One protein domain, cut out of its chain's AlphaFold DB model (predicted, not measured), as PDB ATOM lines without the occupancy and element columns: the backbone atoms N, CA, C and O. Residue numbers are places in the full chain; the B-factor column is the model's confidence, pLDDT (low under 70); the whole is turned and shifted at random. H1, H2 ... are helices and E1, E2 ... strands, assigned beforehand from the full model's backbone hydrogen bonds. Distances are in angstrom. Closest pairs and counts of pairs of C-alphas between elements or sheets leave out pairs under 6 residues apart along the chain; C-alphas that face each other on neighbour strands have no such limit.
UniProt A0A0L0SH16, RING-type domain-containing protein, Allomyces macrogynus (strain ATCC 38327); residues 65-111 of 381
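AT A GLANCE: This is residues 65 to 111 of the 381 residues of the protein "RING-type domain-containing protein" of Allomyces macrogynus (strain ATCC 38327) (UniProt A0A0L0SH16). Little regular structure is present: a short strand, E1, leads straight into the helix H1 in one part, a one-turn helix, H2, sits away from them in a looped part, and the stretch of residues 98 to 111 runs back towards the first printed residue. The printed part has 47 residues, of which 17 are in named elements, in the order E1, H1, H2; the class is mostly helix. It is compact, with a radius of gyration of the C-alphas of 10.0 A and spans of 26 by 21 by 18 A.

IN THESE COORDINATES: E1 covers residues 72 to 74. H1, residues 75 to 84, is 14.9 A long and begins at C-alpha 75 (-0.864, 11.991, -14.908). H2 covers residues 94 to 97 and ends at C-alpha 97 (-6.397, -5.934, -25.202).

HOW THE PARTS SIT: Residues 65 to 66 pair antiparallel with residues 72 to 73 of E1, which pairs with no named strand. E1 and H1 meet only through their tight link. H2 is apart from E1 and from H1. In H1, 5 of 6 O i to N i+4 pairs are within hydrogen-bond range; H2 is too short for such a pair.

THE WHOLE: The C-alphas of Ala 94 and Thr 111, the two farthest apart, are 27.7 A apart; those of Ala 65 and Thr 111 are 7.5 A apart. The printed part has no cut and no long link. Residues 91 to 111 of the model have pLDDT under 70.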
ATOM      1  N   ALA A  65       2.567   9.135 -15.574       82.81
ATOM      2  CA  ALA A  65       1.883   7.919 -15.187       82.81
ATOM      3  C   ALA A  65       2.164   6.844 -16.242       82.81
ATOM      4  O   ALA A  65       1.805   6.994 -17.415       82.81
ATOM      5  N   ALA A  66       2.806   5.755 -15.823       83.06
ATOM      6  CA  ALA A  66       2.972   4.564 -16.644       83.06
ATOM      7  C   ALA A  66       1.809   3.597 -16.393       83.06
ATOM      8  O   ALA A  66       1.550   3.203 -15.258       83.06
ATOM      9  N   LEU A  67       1.117   3.201 -17.461       83.31
ATOM     10  CA  LEU A  67       0.122   2.133 -17.416       83.31
ATOM     11  C   LEU A  67       0.806   0.768 -17.446       83.31
ATOM     12  O   LEU A  67       1.915   0.618 -17.956       83.31
ATOM     13  N   THR A  68       0.104  -0.268 -16.999       79.44
ATOM     14  CA  THR A  68       0.612  -1.651 -17.018       79.44
ATOM     15  C   THR A  68       0.843  -2.216 -18.405       79.44
ATOM     16  O   THR A  68       1.678  -3.097 -18.582       79.44
ATOM     17  N   CYS A  69       0.163  -1.669 -19.412       81.25
ATOM     18  CA  CYS A  69       0.457  -1.947 -20.811       81.25
ATOM     19  C   CYS A  69       1.768  -1.297 -21.300       81.25
ATOM     20  O   CYS A  69       2.086  -1.392 -22.481       81.25
ATOM     21  N   GLY A  70       2.514  -0.621 -20.416       82.94
ATOM     22  CA  GLY A  70       3.807   0.010 -20.688       82.94
ATOM     23  C   GLY A  70       3.718   1.400 -21.323       82.94
ATOM     24  O   GLY A  70       4.748   2.016 -21.590       82.94
ATOM     25  N   HIS A  71       2.510   1.914 -21.576       86.62
ATOM     26  CA  HIS A  71       2.314   3.241 -22.158       86.62
ATOM     27  C   HIS A  71       2.385   4.335 -21.092       86.62
ATOM     28  O   HIS A  71       1.745   4.230 -20.048       86.62
ATOM     29  N   VAL A  72       3.128   5.402 -21.388       88.94
ATOM     30  CA  VAL A  72       3.382   6.514 -20.467       88.94
ATOM     31  C   VAL A  72       2.666   7.777 -20.953       88.94
ATOM     32  O   VAL A  72       2.735   8.126 -22.134       88.94
ATOM     33  N   PHE A  73       1.975   8.458 -20.041       90.75
ATOM     34  CA  PHE A  73       1.245   9.704 -20.283       90.75
ATOM     35  C   PHE A  73       1.474  10.675 -19.119       90.75
ATOM     36  O   PHE A  73       1.878  10.254 -18.038       90.75
ATOM     37  N   HIS A  74       1.172  11.964 -19.290       93.50
ATOM     38  CA  HIS A  74       1.040  12.853 -18.129       93.50
ATOM     39  C   HIS A  74      -0.089  12.358 -17.225       93.50
ATOM     40  O   HIS A  74      -1.156  12.001 -17.734       93.50
ATOM     41  N   ALA A  75       0.127  12.389 -15.909       90.12
ATOM     42  CA  ALA A  75      -0.864  11.991 -14.908       90.12
ATOM     43  C   ALA A  75      -2.244  12.633 -15.160       90.12
ATOM     44  O   ALA A  75      -3.237  11.929 -15.322       90.12
ATOM     45  N   ALA A  76      -2.286  13.955 -15.346       90.69
ATOM     46  CA  ALA A  76      -3.530  14.683 -15.601       90.69
ATOM     47  C   ALA A  76      -4.225  14.261 -16.911       90.69
ATOM     48  O   ALA A  76      -5.450  14.160 -16.972       90.69
ATOM     49  N   CYS A  77      -3.457  13.991 -17.973       92.94
ATOM     50  CA  CYS A  77      -4.030  13.574 -19.252       92.94
ATOM     51  C   CYS A  77      -4.680  12.195 -19.150       92.94
ATOM     52  O   CYS A  77      -5.770  11.989 -19.685       92.94
ATOM     53  N   ILE A  78      -4.021  11.248 -18.477       91.56
ATOM     54  CA  ILE A  78      -4.552   9.891 -18.368       91.56
ATOM     55  C   ILE A  78      -5.718   9.805 -17.380       91.56
ATOM     56  O   ILE A  78      -6.671   9.079 -17.645       91.56
ATOM     57  N   GLU A  79      -5.712  10.600 -16.309       89.56
ATOM     58  CA  GLU A  79      -6.855  10.740 -15.400       89.56
ATOM     59  C   GLU A  79      -8.091  11.301 -16.111       89.56
ATOM     60  O   GLU A  79      -9.178  10.727 -16.009       89.56
ATOM     61  N   ALA A  80      -7.926  12.379 -16.885       91.19
ATOM     62  CA  ALA A  80      -9.016  12.972 -17.657       91.19
ATOM     63  C   ALA A  80      -9.597  11.980 -18.678       91.19
ATOM     64  O   ALA A  80     -10.812  11.912 -18.868       91.19
ATOM     65  N   TRP A  81      -8.739  11.170 -19.304       91.38
ATOM     66  CA  TRP A  81      -9.178  10.100 -20.192       91.38
ATOM     67  C   TRP A  81      -9.949   9.011 -19.436       91.38
ATOM     68  O   TRP A  81     -11.034   8.623 -19.871       91.38
ATOM     69  N   TYR A  82      -9.452   8.565 -18.278       86.75
ATOM     70  CA  TYR A  82     -10.110   7.541 -17.459       86.75
ATOM     71  C   TYR A  82     -11.448   7.970 -16.863       86.75
ATOM     72  O   TYR A  82     -12.303   7.115 -16.611       86.75
ATOM     73  N   ALA A  83     -11.670   9.273 -16.688       85.25
ATOM     74  CA  ALA A  83     -12.966   9.798 -16.276       85.25
ATOM     75  C   ALA A  83     -14.082   9.451 -17.280       85.25
ATOM     76  O   ALA A  83     -15.232   9.266 -16.880       85.25
ATOM     77  N   VAL A  84     -13.746   9.324 -18.570       89.44
ATOM     78  CA  VAL A  84     -14.708   9.068 -19.657       89.44
ATOM     79  C   VAL A  84     -14.578   7.651 -20.223       89.44
ATOM     80  O   VAL A  84     -15.577   7.030 -20.591       89.44
ATOM     81  N   HIS A  85     -13.362   7.107 -20.274       85.75
ATOM     82  CA  HIS A  85     -13.049   5.849 -20.944       85.75
ATOM     83  C   HIS A  85     -12.229   4.923 -20.034       85.75
ATOM     84  O   HIS A  85     -11.085   5.236 -19.718       85.75
ATOM     85  N   PRO A  86     -12.730   3.729 -19.661       81.81
ATOM     86  CA  PRO A  86     -12.024   2.810 -18.760       81.81
ATOM     87  C   PRO A  86     -10.870   2.049 -19.436       81.81
ATOM     88  O   PRO A  86     -10.489   0.965 -19.007       81.81
ATOM     89  N   THR A  87     -10.335   2.555 -20.545       83.69
ATOM     90  CA  THR A  87      -9.478   1.776 -21.432       83.69
ATOM     91  C   THR A  87      -8.323   2.622 -21.987       83.69
ATOM     92  O   THR A  87      -8.476   3.818 -22.203       83.69
ATOM     93  N   CYS A  88      -7.145   2.022 -22.210       85.44
ATOM     94  CA  CYS A  88      -5.915   2.743 -22.589       85.44
ATOM     95  C   CYS A  88      -6.038   3.467 -23.952       85.44
ATOM     96  O   CYS A  88      -6.317   2.792 -24.929       85.44
ATOM     97  N   PRO A  89      -5.717   4.767 -24.108       87.94
ATOM     98  CA  PRO A  89      -5.911   5.507 -25.369       87.94
ATOM     99  C   PRO A  89      -5.277   4.876 -26.625       87.94
ATOM    100  O   PRO A  89      -5.743   5.091 -27.741       87.94
ATOM    101  N   ARG A  90      -4.213   4.078 -26.464       80.75
ATOM    102  CA  ARG A  90      -3.428   3.489 -27.561       80.75
ATOM    103  C   ARG A  90      -3.876   2.057 -27.918       80.75
ATOM    104  O   ARG A  90      -3.048   1.174 -28.113       80.75
ATOM    105  N   HIS A  91      -5.189   1.827 -28.023       67.94
ATOM    106  CA  HIS A  91      -5.858   0.525 -28.280       67.94
ATOM    107  C   HIS A  91      -5.468  -0.246 -29.548       67.94
ATOM    108  O   HIS A  91      -5.995  -1.333 -29.788       67.94
ATOM    109  N   ALA A  92      -4.598   0.296 -30.395       56.50
ATOM    110  CA  ALA A  92      -4.323  -0.290 -31.702       56.50
ATOM    111  C   ALA A  92      -3.450  -1.558 -31.644       56.50
ATOM    112  O   ALA A  92      -3.463  -2.340 -32.590       56.50
ATOM    113  N   THR A  93      -2.710  -1.802 -30.558       57.97
ATOM    114  CA  THR A  93      -1.873  -3.001 -30.434       57.97
ATOM    115  C   THR A  93      -2.598  -4.100 -29.658       57.97
ATOM    116  O   THR A  93      -3.126  -3.878 -28.568       57.97
ATOM    117  N   ALA A  94      -2.602  -5.324 -30.205       58.69
ATOM    118  CA  ALA A  94      -3.219  -6.511 -29.593       58.69
ATOM    119  C   ALA A  94      -2.737  -6.767 -28.148       58.69
ATOM    120  O   ALA A  94      -3.465  -7.328 -27.332       58.69
ATOM    121  N   GLN A  95      -1.545  -6.268 -27.817       64.25
ATOM    122  CA  GLN A  95      -0.928  -6.329 -26.495       64.25
ATOM    123  C   GLN A  95      -1.694  -5.540 -25.414       64.25
ATOM    124  O   GLN A  95      -1.703  -5.960 -24.264       64.25
ATOM    125  N   CYS A  96      -2.413  -4.465 -25.769       67.00
ATOM    126  CA  CYS A  96      -3.252  -3.708 -24.826       67.00
ATOM    127  C   CYS A  96      -4.594  -4.389 -24.511       67.00
ATOM    128  O   CYS A  96      -5.184  -4.119 -23.467       67.00
ATOM    129  N   ARG A  97      -5.102  -5.255 -25.402       62.94
ATOM    130  CA  ARG A  97      -6.397  -5.934 -25.202       62.94
ATOM    131  C   ARG A  97      -6.316  -7.070 -24.185       62.94
ATOM    132  O   ARG A  97      -7.309  -7.353 -23.524       62.94
ATOM    133  N   LEU A  98      -5.149  -7.699 -24.047       57.06
ATOM    134  CA  LEU A  98      -4.965  -8.889 -23.211       57.06
ATOM    135  C   LEU A  98      -4.975  -8.594 -21.701       57.06
ATOM    136  O   LEU A  98      -5.243  -9.496 -20.917       57.06
ATOM    137  N   THR A  99      -4.772  -7.342 -21.285       58.50
ATOM    138  CA  THR A  99      -4.862  -6.910 -19.875       58.50
ATOM    139  C   THR A  99      -6.110  -6.060 -19.599       58.50
ATOM    140  O   THR A  99      -6.147  -5.312 -18.627       58.50
ATOM    141  N   GLY A 100      -7.119  -6.131 -20.477       52.50
ATOM    142  CA  GLY A 100      -8.229  -5.178 -20.630       52.50
ATOM    143  C   GLY A 100      -9.254  -5.049 -19.495       52.50
ATOM    144  O   GLY A 100     -10.335  -4.525 -19.738       52.50
ATOM    145  N   HIS A 101      -8.935  -5.467 -18.272       54.28
ATOM    146  CA  HIS A 101      -9.709  -5.125 -17.080       54.28
ATOM    147  C   HIS A 101      -8.769  -4.476 -16.061       54.28
ATOM    148  O   HIS A 101      -8.234  -5.129 -15.170       54.28
ATOM    149  N   LEU A 102      -8.518  -3.178 -16.239       54.09
ATOM    150  CA  LEU A 102      -7.814  -2.386 -15.237       54.09
ATOM    151  C   LEU A 102      -8.833  -1.947 -14.190       54.09
ATOM    152  O   LEU A 102      -9.727  -1.149 -14.471       54.09
ATOM    153  N   ASP A 103      -8.712  -2.537 -13.008       57.97
ATOM    154  CA  ASP A 103      -9.397  -2.097 -11.802       57.97
ATOM    155  C   ASP A 103      -9.007  -0.636 -11.524       57.97
ATOM    156  O   ASP A 103      -7.814  -0.306 -11.517       57.97
ATOM    157  N   LYS A 104     -10.000   0.251 -11.369       56.94
ATOM    158  CA  LYS A 104      -9.791   1.713 -11.294       56.94
ATOM    159  C   LYS A 104      -8.866   2.120 -10.144       56.94
ATOM    160  O   LYS A 104      -8.245   3.176 -10.220       56.94
ATOM    161  N   ASP A 105      -8.723   1.257  -9.142       55.12
ATOM    162  CA  ASP A 105      -8.078   1.595  -7.878       55.12
ATOM    163  C   ASP A 105      -6.616   1.140  -7.760       55.12
ATOM    164  O   ASP A 105      -6.002   1.384  -6.721       55.12
ATOM    165  N   ARG A 106      -6.016   0.476  -8.768       56.12
ATOM    166  CA  ARG A 106      -4.797  -0.310  -8.480       56.12
ATOM    167  C   ARG A 106      -3.533  -0.146  -9.314       56.12
ATOM    168  O   ARG A 106      -2.631  -0.949  -9.091       56.12
ATOM    169  N   GLN A 107      -3.360   0.843 -10.199       61.12
ATOM    170  CA  GLN A 107      -2.079   0.896 -10.943       61.12
ATOM    171  C   GLN A 107      -1.646   2.225 -11.580       61.12
ATOM    172  O   GLN A 107      -0.893   2.205 -12.552       61.12
ATOM    173  N   ILE A 108      -2.036   3.380 -11.034       61.75
ATOM    174  CA  ILE A 108      -1.358   4.638 -11.387       61.75
ATOM    175  C   ILE A 108      -0.242   4.876 -10.367       61.75
ATOM    176  O   ILE A 108      -0.489   5.281  -9.233       61.75
ATOM    177  N   VAL A 109       0.999   4.563 -10.747       65.62
ATOM    178  CA  VAL A 109       2.179   4.901  -9.939       65.62
ATOM    179  C   VAL A 109       2.518   6.361 -10.214       65.62
ATOM    180  O   VAL A 109       3.132   6.684 -11.228       65.62
ATOM    181  N   TYR A 110       2.073   7.250  -9.330       65.12
ATOM    182  CA  TYR A 110       2.420   8.666  -9.384       65.12
ATOM    183  C   TYR A 110       3.835   8.872  -8.849       65.12
ATOM    184  O   TYR A 110       4.117   8.612  -7.679       65.12
ATOM    185  N   THR A 111       4.734   9.361  -9.694       54.56
ATOM    186  CA  THR A 111       6.073   9.786  -9.280       54.56
ATOM    187  C   THR A 111       6.074  11.301  -9.069       54.56
ATOM    188  O   THR A 111       6.221  12.046 -10.035       54.56
TER     189      THR A 111